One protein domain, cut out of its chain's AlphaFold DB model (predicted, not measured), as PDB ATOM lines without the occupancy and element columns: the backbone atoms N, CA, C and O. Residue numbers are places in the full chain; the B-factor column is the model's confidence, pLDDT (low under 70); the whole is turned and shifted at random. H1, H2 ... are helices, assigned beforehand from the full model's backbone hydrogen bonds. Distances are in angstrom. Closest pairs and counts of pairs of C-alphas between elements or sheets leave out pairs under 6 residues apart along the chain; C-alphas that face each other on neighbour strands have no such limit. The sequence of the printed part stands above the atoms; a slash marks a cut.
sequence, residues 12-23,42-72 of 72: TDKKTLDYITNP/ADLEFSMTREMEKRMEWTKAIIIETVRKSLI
ATOM      1  N   THR A  12     115.971  82.211 118.165       73.50
ATOM      2  CA  THR A  12     116.550  82.782 119.391       73.50
ATOM      3  C   THR A  12     116.721  81.732 120.490       73.50
ATOM      4  O   THR A  12     115.831  80.899 120.674       73.50
ATOM      5  N   ASP A  13     117.817  81.829 121.244       74.38
ATOM      6  CA  ASP A  13     118.283  80.815 122.200       74.38
ATOM      7  C   ASP A  13     117.194  80.416 123.225       74.38
ATOM      8  O   ASP A  13     116.969  79.224 123.456       74.38
ATOM      9  N   LYS A  14     116.380  81.373 123.700       74.12
ATOM     10  CA  LYS A  14     115.179  81.116 124.528       74.12
ATOM     11  C   LYS A  14     114.196  80.101 123.945       74.12
ATOM     12  O   LYS A  14     113.806  79.163 124.627       74.12
ATOM     13  N   LYS A  15     113.808  80.248 122.672       74.50
ATOM     14  CA  LYS A  15     112.810  79.356 122.045       74.50
ATOM     15  C   LYS A  15     113.327  77.928 121.938       74.50
ATOM     16  O   LYS A  15     112.551  76.976 121.959       74.50
ATOM     17  N   THR A  16     114.636  77.783 121.772       75.06
ATOM     18  CA  THR A  16     115.280  76.476 121.732       75.06
ATOM     19  C   THR A  16     115.314  75.851 123.121       75.06
ATOM     20  O   THR A  16     114.991  74.672 123.240       75.06
ATOM     21  N   LEU A  17     115.617  76.627 124.165       75.44
ATOM     22  CA  LEU A  17     115.565  76.153 125.551       75.44
ATOM     23  C   LEU A  17     114.152  75.717 125.953       75.44
ATOM     24  O   LEU A  17     113.991  74.611 126.471       75.44
ATOM     25  N   ASP A  18     113.126  76.501 125.619       76.38
ATOM     26  CA  ASP A  18     111.722  76.146 125.869       76.38
ATOM     27  C   ASP A  18     111.316  74.856 125.138       76.38
ATOM     28  O   ASP A  18     110.580  74.025 125.666       76.38
ATOM     29  N   TYR A  19     111.822  74.651 123.918       73.50
ATOM     30  CA  TYR A  19     111.544  73.443 123.142       73.50
ATOM     31  C   TYR A  19     112.239  72.199 123.713       73.50
ATOM     32  O   TYR A  19     111.629  71.130 123.760       73.50
ATOM     33  N   ILE A  20     113.505  72.324 124.126       75.69
ATOM     34  CA  ILE A  20     114.302  71.216 124.676       75.69
ATOM     35  C   ILE A  20     113.807  70.827 126.071       75.69
ATOM     36  O   ILE A  20     113.809  69.649 126.405       75.69
ATOM     37  N   THR A  21     113.369  71.793 126.879       73.38
ATOM     38  CA  THR A  21     112.924  71.565 128.265       73.38
ATOM     39  C   THR A  21     111.422  71.331 128.402       73.38
ATOM     40  O   THR A  21     110.904  71.285 129.520       73.38
ATOM     41  N   ASN A  22     110.722  71.172 127.276       74.00
ATOM     42  CA  ASN A  22     109.284  70.969 127.263       74.00
ATOM     43  C   ASN A  22     108.917  69.655 127.994       74.00
ATOM     44  O   ASN A  22     109.327  68.581 127.531       74.00
ATOM     45  N   PRO A  23     108.145  69.708 129.096       66.44
ATOM     46  CA  PRO A  23     107.803  68.535 129.901       66.44
ATOM     47  C   PRO A  23     107.005  67.477 129.126       66.44
ATOM     48  O   PRO A  23     107.230  66.291 129.351       66.44
ATOM     49  N   ALA A  42     121.385  79.445 130.381       77.25
ATOM     50  CA  ALA A  42     122.059  79.210 129.111       77.25
ATOM     51  C   ALA A  42     121.911  80.365 128.103       77.25
ATOM     52  O   ALA A  42     122.855  80.669 127.382       77.25
ATOM     53  N   ASP A  43     120.773  81.065 128.092       75.94
ATOM     54  CA  ASP A  43     120.551  82.238 127.230       75.94
ATOM     55  C   ASP A  43     121.564  83.372 127.495       75.94
ATOM     56  O   ASP A  43     122.067  84.009 126.565       75.94
ATOM     57  N   LEU A  44     121.917  83.588 128.767       80.44
ATOM     58  CA  LEU A  44     122.892  84.598 129.179       80.44
ATOM     59  C   LEU A  44     124.323  84.154 128.866       80.44
ATOM     60  O   LEU A  44     125.093  84.941 128.320       80.44
ATOM     61  N   GLU A  45     124.659  82.894 129.148       80.75
ATOM     62  CA  GLU A  45     125.982  82.312 128.868       80.75
ATOM     63  C   GLU A  45     126.306  82.345 127.363       80.75
ATOM     64  O   GLU A  45     127.404  82.741 126.949       80.75
ATOM     65  N   PHE A  46     125.331  82.006 126.512       81.12
ATOM     66  CA  PHE A  46     125.487  82.082 125.057       81.12
ATOM     67  C   PHE A  46     125.616  83.525 124.562       81.12
ATOM     68  O   PHE A  46     126.474  83.813 123.721       81.12
ATOM     69  N   SER A  47     124.826  84.447 125.116       82.06
ATOM     70  CA  SER A  47     124.918  85.872 124.785       82.06
ATOM     71  C   SER A  47     126.287  86.453 125.156       82.06
ATOM     72  O   SER A  47     126.937  87.085 124.321       82.06
ATOM     73  N   MET A  48     126.773  86.168 126.366       83.56
ATOM     74  CA  MET A  48     128.076  86.619 126.854       83.56
ATOM     75  C   MET A  48     129.223  86.054 126.011       83.56
ATOM     76  O   MET A  48     130.123  86.799 125.621       83.56
ATOM     77  N   THR A  49     129.167  84.769 125.652       82.69
ATOM     78  CA  THR A  49     130.174  84.136 124.784       82.69
ATOM     79  C   THR A  49     130.254  84.837 123.426       82.69
ATOM     80  O   THR A  49     131.345  85.147 122.942       82.69
ATOM     81  N   ARG A  50     129.101  85.164 122.832       81.81
ATOM     82  CA  ARG A  50     129.020  85.859 121.541       81.81
ATOM     83  C   ARG A  50     129.542  87.300 121.618       81.81
ATOM     84  O   ARG A  50     130.100  87.812 120.649       81.81
ATOM     85  N   GLU A  51     129.387  87.973 122.755       83.94
ATOM     86  CA  GLU A  51     129.986  89.293 122.986       83.94
ATOM     87  C   GLU A  51     131.499  89.226 123.221       83.94
ATOM     88  O   GLU A  51     132.242  90.076 122.719       83.94
ATOM     89  N   MET A  52     131.974  88.213 123.948       82.62
ATOM     90  CA  MET A  52     133.403  87.982 124.167       82.62
ATOM     91  C   MET A  52     134.130  87.687 122.855       82.62
ATOM     92  O   MET A  52     135.199  88.252 122.627       82.62
ATOM     93  N   GLU A  53     133.543  86.877 121.970       82.06
ATOM     94  CA  GLU A  53     134.085  86.604 120.634       82.06
ATOM     95  C   GLU A  53     134.295  87.902 119.845       82.06
ATOM     96  O   GLU A  53     135.406  88.175 119.385       82.06
ATOM     97  N   LYS A  54     133.266  88.758 119.783       82.44
ATOM     98  CA  LYS A  54     133.359  90.069 119.127       82.44
ATOM     99  C   LYS A  54     134.477  90.908 119.734       82.44
ATOM    100  O   LYS A  54     135.297  91.453 119.006       82.44
ATOM    101  N   ARG A  55     134.569  90.997 121.064       77.38
ATOM    102  CA  ARG A  55     135.656  91.746 121.717       77.38
ATOM    103  C   ARG A  55     137.033  91.209 121.332       77.38
ATOM    104  O   ARG A  55     137.923  92.003 121.048       77.38
ATOM    105  N   MET A  56     137.217  89.890 121.286       77.12
ATOM    106  CA  MET A  56     138.492  89.289 120.883       77.12
ATOM    107  C   MET A  56     138.835  89.557 119.417       77.12
ATOM    108  O   MET A  56     140.008  89.747 119.099       77.12
ATOM    109  N   GLU A  57     137.846  89.601 118.527       79.31
ATOM    110  CA  GLU A  57     138.047  89.954 117.120       79.31
ATOM    111  C   GLU A  57     138.560  91.393 116.962       79.31
ATOM    112  O   GLU A  57     139.546  91.628 116.263       79.31
ATOM    113  N   TRP A  58     137.984  92.336 117.710       74.88
ATOM    114  CA  TRP A  58     138.469  93.718 117.763       74.88
ATOM    115  C   TRP A  58     139.889  93.812 118.331       74.88
ATOM    116  O   TRP A  58     140.735  94.508 117.769       74.88
ATOM    117  N   THR A  59     140.192  93.070 119.399       75.38
ATOM    118  CA  THR A  59     141.542  93.027 119.977       75.38
ATOM    119  C   THR A  59     142.564  92.482 118.978       75.38
ATOM    120  O   THR A  59     143.648  93.048 118.839       75.38
ATOM    121  N   LYS A  60     142.220  91.426 118.230       82.88
ATOM    122  CA  LYS A  60     143.080  90.883 117.166       82.88
ATOM    123  C   LYS A  60     143.322  91.913 116.063       82.88
ATOM    124  O   LYS A  60     144.468  92.094 115.658       82.88
ATOM    125  N   ALA A  61     142.281  92.615 115.615       78.06
ATOM    126  CA  ALA A  61     142.396  93.648 114.586       78.06
ATOM    127  C   ALA A  61     143.311  94.808 115.024       78.06
ATOM    128  O   ALA A  61     144.192  95.218 114.270       78.06
ATOM    129  N   ILE A  62     143.164  95.286 116.264       80.38
ATOM    130  CA  ILE A  62     144.000  96.359 116.825       80.38
ATOM    131  C   ILE A  62     145.463  95.921 116.939       80.38
ATOM    132  O   ILE A  62     146.357  96.696 116.598       80.38
ATOM    133  N   ILE A  63     145.729  94.694 117.398       78.25
ATOM    134  CA  ILE A  63     147.099  94.173 117.512       78.25
ATOM    135  C   ILE A  63     147.750  94.077 116.132       78.25
ATOM    136  O   ILE A  63     148.884  94.518 115.976       78.25
ATOM    137  N   ILE A  64     147.038  93.564 115.124       79.56
ATOM    138  CA  ILE A  64     147.551  93.477 113.749       79.56
ATOM    139  C   ILE A  64     147.873  94.873 113.202       79.56
ATOM    140  O   ILE A  64     148.959  95.079 112.663       79.56
ATOM    141  N   GLU A  65     146.976  95.844 113.384       81.69
ATOM    142  CA  GLU A  65     147.186  97.229 112.945       81.69
ATOM    143  C   GLU A  65     148.366  97.893 113.678       81.69
ATOM    144  O   GLU A  65     149.173  98.594 113.066       81.69
ATOM    145  N   THR A  66     148.513  97.638 114.980       80.00
ATOM    146  CA  THR A  66     149.617  98.161 115.802       80.00
ATOM    147  C   THR A  66     150.956  97.560 115.380       80.00
ATOM    148  O   THR A  66     151.908  98.296 115.138       80.00
ATOM    149  N   VAL A  67     151.025  96.236 115.214       81.75
ATOM    150  CA  VAL A  67     152.229  95.539 114.736       81.75
ATOM    151  C   VAL A  67     152.605  96.021 113.334       81.75
ATOM    152  O   VAL A  67     153.777  96.278 113.074       81.75
ATOM    153  N   ARG A  68     151.623  96.223 112.444       83.25
ATOM    154  CA  ARG A  68     151.847  96.761 111.097       83.25
ATOM    155  C   ARG A  68     152.450  98.166 111.123       83.25
ATOM    156  O   ARG A  68     153.346  98.436 110.333       83.25
ATOM    157  N   LYS A  69     151.985  99.043 112.019       81.06
ATOM    158  CA  LYS A  69     152.524 100.404 112.183       81.06
ATOM    159  C   LYS A  69     153.905 100.441 112.831       81.06
ATOM    160  O   LYS A  69     154.653 101.356 112.535       81.06
ATOM    161  N   SER A  70     154.248  99.484 113.692       76.81
ATOM    162  CA  SER A  70     155.591  99.392 114.290       76.81
ATOM    163  C   SER A  70     156.650  98.781 113.365       76.81
ATOM    164  O   SER A  70     157.832  98.848 113.682       76.81
ATOM    165  N   LEU A  71     156.238  98.159 112.257       71.88
ATOM    166  CA  LEU A  71     157.119  97.564 111.243       71.88
ATOM    167  C   LEU A  71     157.450  98.517 110.077       71.88
ATOM    168  O   LEU A  71     158.156  98.108 109.156       71.88
ATOM    169  N   ILE A  72     156.940  99.752 110.107       63.50
ATOM    170  CA  ILE A  72     157.197 100.839 109.144       63.50
ATOM    171  C   ILE A  72     157.915 101.960 109.893       63.50
ATOM    172  O   ILE A  72     158.860 102.533 109.310       63.50
TER     173      ILE A  72
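Overview. This is residues 12 to 23 and 42 to 72 of the 72 residues of an uncharacterized protein of Blautia wexlerae (UniProt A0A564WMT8). What is the shape of this model? It is a thin rod: one long helix, H2, makes most of the length, and a short helix, H1, meets it near the end where H2 begins and carries the rod on past that end. The two helices run opposite ways and meet near their beginnings; residues 48 to 72, of which 48 to 70 belong to H2, stand free, and so do residues 18 to 23, of which 18 to 20 belong to H1. What is it made of? The printed part has 43 residues with two named helices, H1 then H2, and no named strand; its class is all helix. How large is its outline? It is extended, with a radius of gyration of the C-alphas of 18.1 A and spans of 62 by 11 by 9 A.

Along the chain. Where is the first helix? H1 holds residues 13 to 20, and C-alpha 13 is at (118.283, 80.815, 122.200). Where is the second? H2 holds residues 42 to 70 and measures 41.8 A from first to last C-alpha. It begins with C-alpha 42 at (122.059, 79.210, 129.111) and ends with C-alpha 70 at (155.591, 99.392, 114.290).

Arrangement. Do the helices touch? H1 and H2 only just touch, with 3 pairs of C-alphas within 8 A, and H2 does so with residues 43 to 46 alone. The closest C-alphas, those of Asp 13 and Asp 43, are 5.7 A apart. How do they run? They run opposite ways at a steep tilt of 39 degrees. What do the backbones show? In H1 and H2 every O i to N i+4 pair is within hydrogen-bond range.

Size, cuts and confidence. How far does it reach? The two C-alphas farthest apart, those of Pro 23 and Ile 72, are 62.6 A apart. Where is the cut? Residues 24 to 41 are not printed, and C-alphas 23 and 42 are 17.8 A apart across the cut. Where is confidence low? Residues 23 and 72 have pLDDT under 70; the mean of the printed part is 77.8.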